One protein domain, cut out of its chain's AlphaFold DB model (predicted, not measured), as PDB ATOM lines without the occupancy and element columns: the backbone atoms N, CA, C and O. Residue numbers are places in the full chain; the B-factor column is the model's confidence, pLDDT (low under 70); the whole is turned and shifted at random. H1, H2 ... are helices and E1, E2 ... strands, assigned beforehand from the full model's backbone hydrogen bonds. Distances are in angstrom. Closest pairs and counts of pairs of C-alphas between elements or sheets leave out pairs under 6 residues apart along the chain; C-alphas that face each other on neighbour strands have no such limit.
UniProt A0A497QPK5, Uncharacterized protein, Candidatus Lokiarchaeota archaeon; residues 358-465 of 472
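Overview. This is residues 358 to 465 of the 472 residues of an uncharacterized protein of Candidatus Lokiarchaeota archaeon (UniProt A0A497QPK5). What shape is it? It is a bundle of four nearly aligned helices arranged as a square: the helical hairpins H1-H2 and H3-H4 lie side by side, and a small antiparallel sheet, order E1 - E3, lies over the H1 and H3 side. What is printed? The printed part has 108 residues, mostly helix, in the order E1 H1 H2 E2 E3 H3 H4, four named helices and three named strands. How large is it? It is compact, with a radius of gyration of the C-alphas of 13.4 A, spanning 40 by 26 by 17 A.

Arrangement. How do the strands pair? E1, residues 358 to 360, and E3, residues 421 to 424, are antiparallel neighbours, N 358 and O 423 being 2.9 A apart, within hydrogen-bond range. E2, residues 415 to 417, pairs with no named strand, but residues 364 to 365 pair with it, antiparallel. How do the helices stand? H1, residues 366 to 382, touches H2, residues 391 to 408, opposite ways at a shallow tilt of 6 degrees, their closest C-alphas, Ile 381 and Asp 391, 6.5 A apart. H3, residues 430 to 447, touches H4, residues 451 to 463, opposite ways at 14 degrees, with the closest C-alphas, Lys 442 and Ala 454, 4.6 A apart. Every O i to N i+4 pair is within hydrogen-bond range in H1, H2 and H3, and 8 of 9 in H4.

Along the chain. Where does E1 begin? C-alpha 358 is at (153.676, 52.236, 67.673). How long are the helices? H1 measures 24.7 A, H2 and H3 25.9 A each, and H4 19.1 A, ending at C-alpha 463, (160.076, 38.360, 82.768).

Size, cuts and confidence. How far does it reach? The two C-alphas farthest apart, Gly 388 and Glu 418, are 40.2 A apart. Is anything cut or uncertain? The printed part has no cut and no long link, and no printed residue is under 70 in pLDDT.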
ATOM      1  N   LEU A 358     155.002  51.995  67.097       98.00
ATOM      2  CA  LEU A 358     153.676  52.236  67.673       98.00
ATOM      3  C   LEU A 358     153.324  53.707  67.472       98.00
ATOM      4  O   LEU A 358     154.018  54.592  67.977       98.00
ATOM      5  N   LYS A 359     152.263  53.979  66.711       97.38
ATOM      6  CA  LYS A 359     151.733  55.334  66.533       97.38
ATOM      7  C   LYS A 359     150.691  55.598  67.605       97.38
ATOM      8  O   LYS A 359     149.747  54.831  67.733       97.38
ATOM      9  N   ILE A 360     150.858  56.699  68.320       97.38
ATOM     10  CA  ILE A 360     149.994  57.074  69.431       97.38
ATOM     11  C   ILE A 360     149.141  58.269  68.980       97.38
ATOM     12  O   ILE A 360     149.718  59.306  68.611       97.38
ATOM     13  N   PRO A 361     147.801  58.140  68.943       96.69
ATOM     14  CA  PRO A 361     146.915  59.243  68.593       96.69
ATOM     15  C   PRO A 361     147.020  60.414  69.580       96.69
ATOM     16  O   PRO A 361     147.561  60.288  70.676       96.69
ATOM     17  N   ALA A 362     146.528  61.576  69.156       96.56
ATOM     18  CA  ALA A 362     146.348  62.714  70.052       96.56
ATOM     19  C   ALA A 362     145.140  62.471  70.963       96.56
ATOM     20  O   ALA A 362     144.205  61.784  70.554       96.56
ATOM     21  N   ASN A 363     145.147  63.096  72.137       96.12
ATOM     22  CA  ASN A 363     144.038  63.126  73.087       96.12
ATOM     23  C   ASN A 363     143.569  61.755  73.589       96.12
ATOM     24  O   ASN A 363     142.400  61.601  73.922       96.12
ATOM     25  N   ILE A 364     144.459  60.763  73.646       97.31
ATOM     26  CA  ILE A 364     144.117  59.468  74.242       97.31
ATOM     27  C   ILE A 364     144.239  59.528  75.761       97.31
ATOM     28  O   ILE A 364     145.091  60.240  76.304       97.31
ATOM     29  N   THR A 365     143.418  58.750  76.444       97.31
ATOM     30  CA  THR A 365     143.488  58.526  77.889       97.31
ATOM     31  C   THR A 365     144.657  57.604  78.251       97.31
ATOM     32  O   THR A 365     145.240  56.921  77.401       97.31
ATOM     33  N   LEU A 366     145.024  57.565  79.533       97.06
ATOM     34  CA  LEU A 366     146.049  56.650  80.031       97.06
ATOM     35  C   LEU A 366     145.645  55.184  79.822       97.06
ATOM     36  O   LEU A 366     146.486  54.370  79.433       97.06
ATOM     37  N   LYS A 367     144.367  54.848  80.032       97.62
ATOM     38  CA  LYS A 367     143.849  53.495  79.799       97.62
ATOM     39  C   LYS A 367     143.986  53.086  78.331       97.62
ATOM     40  O   LYS A 367     144.547  52.029  78.057       97.62
ATOM     41  N   GLU A 368     143.558  53.936  77.397       97.62
ATOM     42  CA  GLU A 368     143.694  53.676  75.954       97.62
ATOM     43  C   GLU A 368     145.158  53.537  75.530       97.62
ATOM     44  O   GLU A 368     145.496  52.658  74.736       97.62
ATOM     45  N   PHE A 369     146.052  54.364  76.080       98.00
ATOM     46  CA  PHE A 369     147.487  54.243  75.833       98.00
ATOM     47  C   PHE A 369     148.029  52.875  76.268       98.00
ATOM     48  O   PHE A 369     148.750  52.233  75.505       98.00
ATOM     49  N   LEU A 370     147.669  52.411  77.465       98.25
ATOM     50  CA  LEU A 370     148.089  51.105  77.972       98.25
ATOM     51  C   LEU A 370     147.506  49.954  77.140       98.25
ATOM     52  O   LEU A 370     148.238  49.021  76.818       98.25
ATOM     53  N   SER A 371     146.246  50.046  76.708       98.25
ATOM     54  CA  SER A 371     145.652  49.070  75.784       98.25
ATOM     55  C   SER A 371     146.389  49.020  74.442       98.25
ATOM     56  O   SER A 371     146.690  47.932  73.959       98.25
ATOM     57  N   LEU A 372     146.770  50.173  73.873       98.38
ATOM     58  CA  LEU A 372     147.582  50.229  72.648       98.38
ATOM     59  C   LEU A 372     148.964  49.587  72.830       98.38
ATOM     60  O   LEU A 372     149.499  48.998  71.890       98.38
ATOM     61  N   ILE A 373     149.564  49.715  74.018       98.50
ATOM     62  CA  ILE A 373     150.829  49.050  74.340       98.50
ATOM     63  C   ILE A 373     150.636  47.529  74.374       98.50
ATOM     64  O   ILE A 373     151.403  46.832  73.712       98.50
ATOM     65  N   GLN A 374     149.622  47.028  75.087       98.62
ATOM     66  CA  GLN A 374     149.320  45.594  75.176       98.62
ATOM     67  C   GLN A 374     149.048  44.988  73.793       98.62
ATOM     68  O   GLN A 374     149.706  44.027  73.400       98.62
ATOM     69  N   GLU A 375     148.151  45.600  73.014       98.50
ATOM     70  CA  GLU A 375     147.832  45.158  71.651       98.50
ATOM     71  C   GLU A 375     149.094  45.115  70.786       98.50
ATOM     72  O   GLU A 375     149.347  44.146  70.066       98.50
ATOM     73  N   LYS A 376     149.943  46.146  70.887       98.38
ATOM     74  CA  LYS A 376     151.193  46.171  70.137       98.38
ATOM     75  C   LYS A 376     152.126  45.031  70.538       98.38
ATOM     76  O   LYS A 376     152.775  44.487  69.649       98.38
ATOM     77  N   MET A 377     152.211  44.676  71.819       98.62
ATOM     78  CA  MET A 377     153.017  43.533  72.262       98.62
ATOM     79  C   MET A 377     152.509  42.226  71.642       98.62
ATOM     80  O   MET A 377     153.314  41.478  71.095       98.62
ATOM     81  N   HIS A 378     151.196  41.989  71.605       98.44
ATOM     82  CA  HIS A 378     150.636  40.801  70.939       98.44
ATOM     83  C   HIS A 378     150.991  40.763  69.453       98.44
ATOM     84  O   HIS A 378     151.547  39.780  68.974       98.44
ATOM     85  N   VAL A 379     150.821  41.888  68.748       97.75
ATOM     86  CA  VAL A 379     151.208  42.015  67.331       97.75
ATOM     87  C   VAL A 379     152.698  41.735  67.106       97.75
ATOM     88  O   VAL A 379     153.084  41.259  66.039       97.75
ATOM     89  N   VAL A 380     153.564  42.070  68.067       97.56
ATOM     90  CA  VAL A 380     154.991  41.743  67.972       97.56
ATOM     91  C   VAL A 380     155.208  40.238  68.084       97.56
ATOM     92  O   VAL A 380     155.970  39.720  67.271       97.56
ATOM     93  N   ILE A 381     154.548  39.550  69.021       97.31
ATOM     94  CA  ILE A 381     154.651  38.090  69.179       97.31
ATOM     95  C   ILE A 381     154.121  37.397  67.918       97.31
ATOM     96  O   ILE A 381     154.920  36.799  67.206       97.31
ATOM     97  N   ASP A 382     152.856  37.624  67.552       96.69
ATOM     98  CA  ASP A 382     152.188  37.001  66.391       96.69
ATOM     99  C   ASP A 382     152.877  37.297  65.049       96.69
ATOM    100  O   ASP A 382     152.787  36.554  64.073       96.69
ATOM    101  N   GLY A 383     153.514  38.465  64.952       96.81
ATOM    102  CA  GLY A 383     154.153  38.939  63.729       96.81
ATOM    103  C   GLY A 383     155.612  38.518  63.585       96.81
ATOM    104  O   GLY A 383     156.258  38.922  62.609       96.81
ATOM    105  N   SER A 384     156.180  37.783  64.544       97.94
ATOM    106  CA  SER A 384     157.595  37.421  64.531       97.94
ATOM    107  C   SER A 384     157.868  36.024  65.057       97.94
ATOM    108  O   SER A 384     157.063  35.460  65.771       97.94
ATOM    109  N   TRP A 385     159.034  35.480  64.730       97.75
ATOM    110  CA  TRP A 385     159.508  34.211  65.261       97.75
ATOM    111  C   TRP A 385     160.982  34.341  65.631       97.75
ATOM    112  O   TRP A 385     161.777  34.862  64.843       97.75
ATOM    113  N   GLU A 386     161.352  33.860  66.815       96.31
ATOM    114  CA  GLU A 386     162.733  33.814  67.297       96.31
ATOM    115  C   GLU A 386     163.029  32.440  67.915       96.31
ATOM    116  O   GLU A 386     162.178  31.899  68.627       96.31
ATOM    117  N   PRO A 387     164.226  31.862  67.689       93.62
ATOM    118  CA  PRO A 387     164.586  30.581  68.282       93.62
ATOM    119  C   PRO A 387     164.461  30.601  69.810       93.62
ATOM    120  O   PRO A 387     165.062  31.444  70.475       93.62
ATOM    121  N   GLY A 388     163.703  29.649  70.361       92.12
ATOM    122  CA  GLY A 388     163.575  29.447  71.807       92.12
ATOM    123  C   GLY A 388     162.637  30.418  72.532       92.12
ATOM    124  O   GLY A 388     162.498  30.303  73.750       92.12
ATOM    125  N   ARG A 389     161.977  31.352  71.829       94.19
ATOM    126  CA  ARG A 389     160.964  32.216  72.449       94.19
ATOM    127  C   ARG A 389     159.726  31.392  72.821       94.19
ATOM    128  O   ARG A 389     159.259  30.573  72.034       94.19
ATOM    129  N   LYS A 390     159.224  31.591  74.042       94.38
ATOM    130  CA  LYS A 390     158.029  30.919  74.567       94.38
ATOM    131  C   LYS A 390     156.825  31.847  74.453       94.38
ATOM    132  O   LYS A 390     156.513  32.589  75.382       94.38
ATOM    133  N   ASP A 391     156.198  31.837  73.283       95.19
ATOM    134  CA  ASP A 391     155.166  32.813  72.913       95.19
ATOM    135  C   ASP A 391     153.947  32.760  73.845       95.19
ATOM    136  O   ASP A 391     153.464  33.810  74.267       95.19
ATOM    137  N   SER A 392     153.530  31.557  74.261       95.81
ATOM    138  CA  SER A 392     152.460  31.346  75.248       95.81
ATOM    139  C   SER A 392     152.754  32.021  76.586       95.81
ATOM    140  O   SER A 392     151.916  32.753  77.107       95.81
ATOM    141  N   ASP A 393     153.964  31.827  77.111       95.56
ATOM    142  CA  ASP A 393     154.367  32.330  78.427       95.56
ATOM    143  C   ASP A 393     154.429  33.863  78.420       95.56
ATOM    144  O   ASP A 393     154.068  34.527  79.397       95.56
ATOM    145  N   TRP A 394     154.887  34.444  77.304       96.06
ATOM    146  CA  TRP A 394     154.917  35.892  77.119       96.06
ATOM    147  C   TRP A 394     153.508  36.472  77.028       96.06
ATOM    148  O   TRP A 394     153.229  37.441  77.733       96.06
ATOM    149  N   MET A 395     152.631  35.889  76.207       97.56
ATOM    150  CA  MET A 395     151.236  36.329  76.084       97.56
ATOM    151  C   MET A 395     150.511  36.272  77.429       97.56
ATOM    152  O   MET A 395     149.954  37.276  77.864       97.56
ATOM    153  N   GLU A 396     150.608  35.148  78.142       97.56
ATOM    154  CA  GLU A 396     149.987  34.989  79.458       97.56
ATOM    155  C   GLU A 396     150.516  36.026  80.462       97.56
ATOM    156  O   GLU A 396     149.738  36.690  81.153       97.56
ATOM    157  N   SER A 397     151.839  36.226  80.511       97.56
ATOM    158  CA  SER A 397     152.462  37.218  81.398       97.56
ATOM    159  C   SER A 397     151.998  38.644  81.095       97.56
ATOM    160  O   SER A 397     151.776  39.433  82.022       97.56
ATOM    161  N   ILE A 398     151.863  38.987  79.809       98.19
ATOM    162  CA  ILE A 398     151.360  40.285  79.352       98.19
ATOM    163  C   ILE A 398     149.908  40.449  79.806       98.19
ATOM    164  O   ILE A 398     149.611  41.401  80.528       98.19
ATOM    165  N   ASP A 399     149.030  39.505  79.473       98.38
ATOM    166  CA  ASP A 399     147.601  39.593  79.770       98.38
ATOM    167  C   ASP A 399     147.316  39.684  81.267       98.38
ATOM    168  O   ASP A 399     146.616  40.594  81.717       98.38
ATOM    169  N   GLN A 400     147.936  38.815  82.069       98.25
ATOM    170  CA  GLN A 400     147.785  38.848  83.523       98.25
ATOM    171  C   GLN A 400     148.293  40.161  84.126       98.25
ATOM    172  O   GLN A 400     147.716  40.683  85.086       98.25
ATOM    173  N   THR A 401     149.385  40.712  83.588       98.50
ATOM    174  CA  THR A 401     149.939  41.982  84.068       98.50
ATOM    175  C   THR A 401     149.025  43.150  83.715       98.50
ATOM    176  O   THR A 401     148.708  43.961  84.588       98.50
ATOM    177  N   PHE A 402     148.574  43.241  82.464       98.44
ATOM    178  CA  PHE A 402     147.706  44.328  82.015       98.44
ATOM    179  C   PHE A 402     146.323  44.267  82.665       98.44
ATOM    180  O   PHE A 402     145.809  45.308  83.070       98.44
ATOM    181  N   GLN A 403     145.769  43.074  82.901       98.38
ATOM    182  CA  GLN A 403     144.544  42.909  83.684       98.38
ATOM    183  C   GLN A 403     144.682  43.519  85.089       98.38
ATOM    184  O   GLN A 403     143.835  44.313  85.503       98.38
ATOM    185  N   LYS A 404     145.778  43.213  85.801       98.38
ATOM    186  CA  LYS A 404     146.063  43.788  87.129       98.38
ATOM    187  C   LYS A 404     146.231  45.303  87.067       98.38
ATOM    188  O   LYS A 404     145.726  46.001  87.943       98.38
ATOM    189  N   ILE A 405     146.910  45.820  86.043       98.19
ATOM    190  CA  ILE A 405     147.057  47.265  85.828       98.19
ATOM    191  C   ILE A 405     145.681  47.915  85.675       98.19
ATOM    192  O   ILE A 405     145.373  48.834  86.427       98.19
ATOM    193  N   PHE A 406     144.830  47.418  84.774       98.12
ATOM    194  CA  PHE A 406     143.518  48.018  84.520       98.12
ATOM    195  C   PHE A 406     142.587  47.985  85.736       98.12
ATOM    196  O   PHE A 406     141.830  48.932  85.929       98.12
ATOM    197  N   GLN A 407     142.673  46.951  86.575       97.81
ATOM    198  CA  GLN A 407     141.922  46.864  87.834       97.81
ATOM    199  C   GLN A 407     142.401  47.860  88.904       97.81
ATOM    200  O   GLN A 407     141.639  48.189  89.807       97.81
ATOM    201  N   ASN A 408     143.652  48.327  88.821       97.75
ATOM    202  CA  ASN A 408     144.287  49.176  89.836       97.75
ATOM    203  C   ASN A 408     144.555  50.617  89.364       97.75
ATOM    204  O   ASN A 408     145.168  51.386  90.108       97.75
ATOM    205  N   LEU A 409     144.129  50.996  88.154       97.25
ATOM    206  CA  LEU A 409     144.238  52.375  87.668       97.25
ATOM    207  C   LEU A 409     143.321  53.293  88.478       97.25
ATOM    208  O   LEU A 409     142.106  53.110  88.484       97.25
ATOM    209  N   LYS A 410     143.896  54.312  89.119       97.00
ATOM    210  CA  LYS A 410     143.130  55.294  89.899       97.00
ATOM    211  C   LYS A 410     142.458  56.334  89.012       97.00
ATOM    212  O   LYS A 410     141.371  56.801  89.333       97.00
ATOM    213  N   SER A 411     143.107  56.698  87.907       93.19
ATOM    214  CA  SER A 411     142.686  57.798  87.037       93.19
ATOM    215  C   SER A 411     142.714  57.383  85.556       93.19
ATOM    216  O   SER A 411     143.491  57.933  84.772       93.19
ATOM    217  N   PRO A 412     141.888  56.400  85.142       93.62
ATOM    218  CA  PRO A 412     141.931  55.836  83.789       93.62
ATOM    219  C   PRO A 412     141.673  56.874  82.687       93.62
ATOM    220  O   PRO A 412     142.281  56.777  81.622       93.62
ATOM    221  N   GLU A 413     140.847  57.882  82.978       95.69
ATOM    222  CA  GLU A 413     140.433  58.945  82.050       95.69
ATOM    223  C   GLU A 413     141.436  60.104  81.946       95.69
ATOM    224  O   GLU A 413     141.232  61.048  81.182       95.69
ATOM    225  N   VAL A 414     142.540  60.069  82.704       94.06
ATOM    226  CA  VAL A 414     143.556  61.122  82.618       94.06
ATOM    227  C   VAL A 414     144.169  61.122  81.230       94.06
ATOM    228  O   VAL A 414     144.682  60.109  80.750       94.06
ATOM    229  N   LEU A 415     144.168  62.298  80.609       93.25
ATOM    230  CA  LEU A 415     144.762  62.503  79.301       93.25
ATOM    231  C   LEU A 415     146.251  62.128  79.323       93.25
ATOM    232  O   LEU A 415     147.045  62.677  80.099       93.25
ATOM    233  N   PHE A 416     146.638  61.203  78.449       88.56
ATOM    234  CA  PHE A 416     148.024  60.795  78.269       88.56
ATOM    235  C   PHE A 416     148.829  61.931  77.634       88.56
ATOM    236  O   PHE A 416     149.767  62.447  78.246       88.56
ATOM    237  N   ARG A 417     148.447  62.334  76.411       88.00
ATOM    238  CA  ARG A 417     149.087  63.404  75.630       88.00
ATOM    239  C   ARG A 417     148.094  64.084  74.693       88.00
ATOM    240  O   ARG A 417     147.315  63.420  74.018       88.00
ATOM    241  N   GLU A 418     148.226  65.400  74.563       89.44
ATOM    242  CA  GLU A 418     147.418  66.225  73.648       89.44
ATOM    243  C   GLU A 418     147.843  66.106  72.179       89.44
ATOM    244  O   GLU A 418     147.087  66.410  71.261       89.44
ATOM    245  N   HIS A 419     149.072  65.657  71.919       92.94
ATOM    246  CA  HIS A 419     149.636  65.602  70.575       92.94
ATOM    247  C   HIS A 419     149.973  64.175  70.149       92.94
ATOM    248  O   HIS A 419     150.319  63.307  70.954       92.94
ATOM    249  N   LYS A 420     149.938  63.955  68.831       95.31
ATOM    250  CA  LYS A 420     150.358  62.693  68.215       95.31
ATOM    251  C   LYS A 420     151.813  62.409  68.562       95.31
ATOM    252  O   LYS A 420     152.679  63.270  68.406       95.31
ATOM    253  N   SER A 421     152.098  61.176  68.949       96.50
ATOM    254  CA  SER A 421     153.461  60.732  69.236       96.50
ATOM    255  C   SER A 421     153.718  59.342  68.654       96.50
ATOM    256  O   SER A 421     152.864  58.755  67.986       96.50
ATOM    257  N   ARG A 422     154.945  58.836  68.804       97.31
ATOM    258  CA  ARG A 422     155.306  57.496  68.336       97.31
ATOM    259  C   ARG A 422     156.409  56.876  69.177       97.31
ATOM    260  O   ARG A 422     157.326  57.578  69.605       97.31
ATOM    261  N   ILE A 423     156.377  55.555  69.292       97.75
ATOM    262  CA  ILE A 423     157.468  54.741  69.828       97.75
ATOM    263  C   ILE A 423     158.137  54.043  68.648       97.75
ATOM    264  O   ILE A 423     157.507  53.266  67.939       97.75
ATOM    265  N   ASN A 424     159.412  54.350  68.403       97.38
ATOM    266  CA  ASN A 424     160.180  53.707  67.338       97.38
ATOM    267  C   ASN A 424     160.754  52.369  67.826       97.38
ATOM    268  O   ASN A 424     161.552  52.371  68.765       97.38
ATOM    269  N   LEU A 425     160.387  51.277  67.163       97.88
ATOM    270  CA  LEU A 425     160.795  49.899  67.454       97.88
ATOM    271  C   LEU A 425     161.723  49.329  66.362       97.88
ATOM    272  O   LEU A 425     162.051  48.155  66.341       97.88
ATOM    273  N   THR A 426     162.149  50.171  65.420       96.56
ATOM    274  CA  THR A 426     162.938  49.755  64.257       96.56
ATOM    275  C   THR A 426     164.293  49.173  64.662       96.56
ATOM    276  O   THR A 426     165.006  49.780  65.463       96.56
ATOM    277  N   CYS A 427     164.680  48.070  64.012       96.31
ATOM    278  CA  CYS A 427     165.938  47.351  64.254       96.31
ATOM    279  C   CYS A 427     166.098  46.848  65.703       96.31
ATOM    280  O   CYS A 427     167.184  46.961  66.269       96.31
ATOM    281  N   MET A 428     165.036  46.290  66.284       97.38
ATOM    282  CA  MET A 428     165.042  45.664  67.611       97.38
ATOM    283  C   MET A 428     164.729  44.161  67.518       97.38
ATOM    284  O   MET A 428     164.189  43.698  66.512       97.38
ATOM    285  N   THR A 429     165.119  43.393  68.538       97.25
ATOM    286  CA  THR A 429     164.579  42.040  68.798       97.25
ATOM    287  C   THR A 429     163.184  42.145  69.418       97.25
ATOM    288  O   THR A 429     162.855  43.208  69.947       97.25
ATOM    289  N   SER A 430     162.367  41.081  69.435       97.19
ATOM    290  CA  SER A 430     161.063  41.170  70.120       97.19
ATOM    291  C   SER A 430     161.236  41.494  71.603       97.19
ATOM    292  O   SER A 430     160.533  42.355  72.119       97.19
ATOM    293  N   GLN A 431     162.249  40.924  72.263       96.50
ATOM    294  CA  GLN A 431     162.599  41.243  73.652       96.50
ATOM    295  C   GLN A 431     162.865  42.743  73.860       96.50
ATOM    296  O   GLN A 431     162.308  43.356  74.770       96.50
ATOM    297  N   GLN A 432     163.685  43.357  73.001       97.19
ATOM    298  CA  GLN A 432     163.978  44.792  73.063       97.19
ATOM    299  C   GLN A 432     162.731  45.641  72.783       97.19
ATOM    300  O   GLN A 432     162.540  46.680  73.422       97.19
ATOM    301  N   GLU A 433     161.872  45.208  71.851       98.00
ATOM    302  CA  GLU A 433     160.584  45.854  71.587       98.00
ATOM    303  C   GLU A 433     159.693  45.814  72.844       98.00
ATOM    304  O   GLU A 433     159.216  46.870  73.273       98.00
ATOM    305  N   MET A 434     159.550  44.651  73.495       98.06
ATOM    306  CA  MET A 434     158.763  44.490  74.727       98.06
ATOM    307  C   MET A 434     159.297  45.343  75.873       98.06
ATOM    308  O   MET A 434     158.541  46.091  76.497       98.06
ATOM    309  N   GLN A 435     160.604  45.287  76.135       97.69
ATOM    310  CA  GLN A 435     161.243  46.082  77.184       97.69
ATOM    311  C   GLN A 435     161.012  47.575  76.959       97.69
ATOM    312  O   GLN A 435     160.648  48.293  77.887       97.69
ATOM    313  N   LYS A 436     161.170  48.053  75.719       98.19
ATOM    314  CA  LYS A 436     160.975  49.466  75.391       98.19
ATOM    315  C   LYS A 436     159.526  49.909  75.560       98.19
ATOM    316  O   LYS A 436     159.286  50.978  76.122       98.19
ATOM    317  N   LEU A 437     158.575  49.113  75.075       98.50
ATOM    318  CA  LEU A 437     157.146  49.383  75.231       98.50
ATOM    319  C   LEU A 437     156.760  49.436  76.717       98.50
ATOM    320  O   LEU A 437     156.158  50.415  77.159       98.50
ATOM    321  N   THR A 438     157.200  48.447  77.496       98.31
ATOM    322  CA  THR A 438     156.928  48.356  78.938       98.31
ATOM    323  C   THR A 438     157.585  49.495  79.717       98.31
ATOM    324  O   THR A 438     156.955  50.096  80.584       98.31
ATOM    325  N   GLN A 439     158.829  49.853  79.387       98.25
ATOM    326  CA  GLN A 439     159.561  50.940  80.040       98.25
ATOM    327  C   GLN A 439     158.901  52.301  79.798       98.25
ATOM    328  O   GLN A 439     158.807  53.109  80.722       98.25
ATOM    329  N   ILE A 440     158.421  52.560  78.579       98.00
ATOM    330  CA  ILE A 440     157.689  53.796  78.277       98.00
ATOM    331  C   ILE A 440     156.345  53.796  79.013       98.00
ATOM    332  O   ILE A 440     156.016  54.793  79.649       98.00
ATOM    333  N   ALA A 441     155.603  52.684  79.003       97.81
ATOM    334  CA  ALA A 441     154.357  52.564  79.762       97.81
ATOM    335  C   ALA A 441     154.565  52.825  81.264       97.81
ATOM    336  O   ALA A 441     153.801  53.569  81.881       97.81
ATOM    337  N   LYS A 442     155.645  52.278  81.832       97.94
ATOM    338  CA  LYS A 442     156.025  52.452  83.235       97.94
ATOM    339  C   LYS A 442     156.289  53.918  83.564       97.94
ATOM    340  O   LYS A 442     155.674  54.446  84.484       97.94
ATOM    341  N   GLN A 443     157.168  54.570  82.800       97.50
ATOM    342  CA  GLN A 443     157.523  55.980  83.008       97.50
ATOM    343  C   GLN A 443     156.296  56.889  82.967       97.50
ATOM    344  O   GLN A 443     156.216  57.882  83.684       97.50
ATOM    345  N   GLU A 444     155.337  56.567  82.109       96.56
ATOM    346  CA  GLU A 444     154.128  57.361  81.956       96.56
ATOM    347  C   GLU A 444     153.131  57.109  83.096       96.56
ATOM    348  O   GLU A 444     152.562  58.067  83.611       96.56
ATOM    349  N   CYS A 445     153.009  55.872  83.590       96.62
ATOM    350  CA  CYS A 445     152.278  55.593  84.831       96.62
ATOM    351  C   CYS A 445     152.880  56.355  86.023       96.62
ATOM    352  O   CYS A 445     152.149  56.987  86.784       96.62
ATOM    353  N   GLU A 446     154.211  56.365  86.165       96.81
ATOM    354  CA  GLU A 446     154.911  57.092  87.236       96.81
ATOM    355  C   GLU A 446     154.623  58.596  87.188       96.81
ATOM    356  O   GLU A 446     154.248  59.184  88.204       96.81
ATOM    357  N   LYS A 447     154.717  59.213  86.001       96.06
ATOM    358  CA  LYS A 447     154.405  60.640  85.800       96.06
ATOM    359  C   LYS A 447     152.963  60.999  86.153       96.06
ATOM    360  O   LYS A 447     152.704  62.139  86.527       96.06
ATOM    361  N   LYS A 448     152.028  60.058  86.007       95.38
ATOM    362  CA  LYS A 448     150.604  60.249  86.324       95.38
ATOM    363  C   LYS A 448     150.235  59.812  87.747       95.38
ATOM    364  O   LYS A 448     149.065  59.838  88.100       95.38
ATOM    365  N   GLY A 449     151.213  59.431  88.572       96.25
ATOM    366  CA  GLY A 449     150.978  59.016  89.958       96.25
ATOM    367  C   GLY A 449     150.452  57.583  90.120       96.25
ATOM    368  O   GLY A 449     150.137  57.174  91.238       96.25
ATOM    369  N   GLU A 450     150.420  56.783  89.052       97.00
ATOM    370  CA  GLU A 450     149.962  55.385  89.040       97.00
ATOM    371  C   GLU A 450     151.083  54.421  89.483       97.00
ATOM    372  O   GLU A 450     151.521  53.531  88.745       97.00
ATOM    373  N   LYS A 451     151.592  54.614  90.710       97.38
ATOM    374  CA  LYS A 451     152.767  53.891  91.245       97.38
ATOM    375  C   LYS A 451     152.585  52.368  91.279       97.38
ATOM    376  O   LYS A 451     153.525  51.639  90.969       97.38
ATOM    377  N   THR A 452     151.393  51.878  91.625       97.50
ATOM    378  CA  THR A 452     151.094  50.433  91.670       97.50
ATOM    379  C   THR A 452     151.213  49.804  90.279       97.50
ATOM    380  O   THR A 452     151.921  48.813  90.106       97.50
ATOM    381  N   SER A 453     150.606  50.434  89.269       97.62
ATOM    382  CA  SER A 453     150.677  50.005  87.866       97.62
ATOM    383  C   SER A 453     152.109  50.015  87.327       97.62
ATOM    384  O   SER A 453     152.540  49.056  86.688       97.62
ATOM    385  N   ALA A 454     152.895  51.044  87.661       97.75
ATOM    386  CA  ALA A 454     154.323  51.091  87.341       97.75
ATOM    387  C   ALA A 454     155.127  49.946  87.997       97.75
ATOM    388  O   ALA A 454     156.071  49.411  87.402       97.75
ATOM    389  N   GLY A 455     154.737  49.531  89.206       98.06
ATOM    390  CA  GLY A 455     155.294  48.368  89.896       98.06
ATOM    391  C   GLY A 455     155.030  47.055  89.152       98.06
ATOM    392  O   GLY A 455     155.953  46.258  88.979       98.06
ATOM    393  N   TYR A 456     153.810  46.847  88.646       98.25
ATOM    394  CA  TYR A 456     153.487  45.681  87.814       98.25
ATOM    395  C   TYR A 456     154.289  45.664  86.505       98.25
ATOM    396  O   TYR A 456     154.901  44.648  86.178       98.25
ATOM    397  N   LEU A 457     154.387  46.804  85.813       98.00
ATOM    398  CA  LEU A 457     155.194  46.933  84.593       98.00
ATOM    399  C   LEU A 457     156.683  46.660  84.847       98.00
ATOM    400  O   LEU A 457     157.348  46.042  84.022       98.00
ATOM    401  N   SER A 458     157.212  47.051  86.011       97.56
ATOM    402  CA  SER A 458     158.599  46.741  86.389       97.56
ATOM    403  C   SER A 458     158.851  45.234  86.508       97.56
ATOM    404  O   SER A 458     159.908  44.761  86.098       97.56
ATOM    405  N   LYS A 459     157.884  44.470  87.033       96.88
ATOM    406  CA  LYS A 459     157.977  43.002  87.102       96.88
ATOM    407  C   LYS A 459     157.928  42.375  85.708       96.88
ATOM    408  O   LYS A 459     158.713  41.473  85.434       96.88
ATOM    409  N   LEU A 460     157.072  42.894  84.827       96.94
ATOM    410  CA  LEU A 460     156.958  42.426  83.444       96.94
ATOM    411  C   LEU A 460     158.245  42.657  82.634       96.94
ATOM    412  O   LEU A 460     158.657  41.782  81.888       96.94
ATOM    413  N   ILE A 461     158.954  43.777  82.828       96.31
ATOM    414  CA  ILE A 461     160.269  43.988  82.183       96.31
ATOM    415  C   ILE A 461     161.239  42.842  82.505       96.31
ATOM    416  O   ILE A 461     161.979  42.394  81.629       96.31
ATOM    417  N   ASN A 462     161.225  42.358  83.748       93.50
ATOM    418  CA  ASN A 462     162.127  41.303  84.196       93.50
ATOM    419  C   ASN A 462     161.756  39.922  83.639       93.50
ATOM    420  O   ASN A 462     162.657  39.103  83.452       93.50
ATOM    421  N   SER A 463     160.480  39.655  83.338       94.31
ATOM    422  CA  SER A 463     160.076  38.360  82.768       94.31
ATOM    423  C   SER A 463     160.608  38.163  81.346       94.31
ATOM    424  O   SER A 463     160.902  37.038  80.951       94.31
ATOM    425  N   PHE A 464     160.849  39.248  80.604       92.62
ATOM    426  CA  PHE A 464     161.457  39.177  79.273       92.62
ATOM    427  C   PHE A 464     162.967  38.875  79.294       92.62
ATOM    428  O   PHE A 464     163.546  38.646  78.238       92.62
ATOM    429  N   ASN A 465     163.642  38.881  80.452       84.38
ATOM    430  CA  ASN A 465     165.103  38.710  80.539       84.38
ATOM    431  C   ASN A 465     165.576  37.248  80.628       84.38
ATOM    432  O   ASN A 465     166.766  36.992  80.459       84.38
TER     433      ASN A 465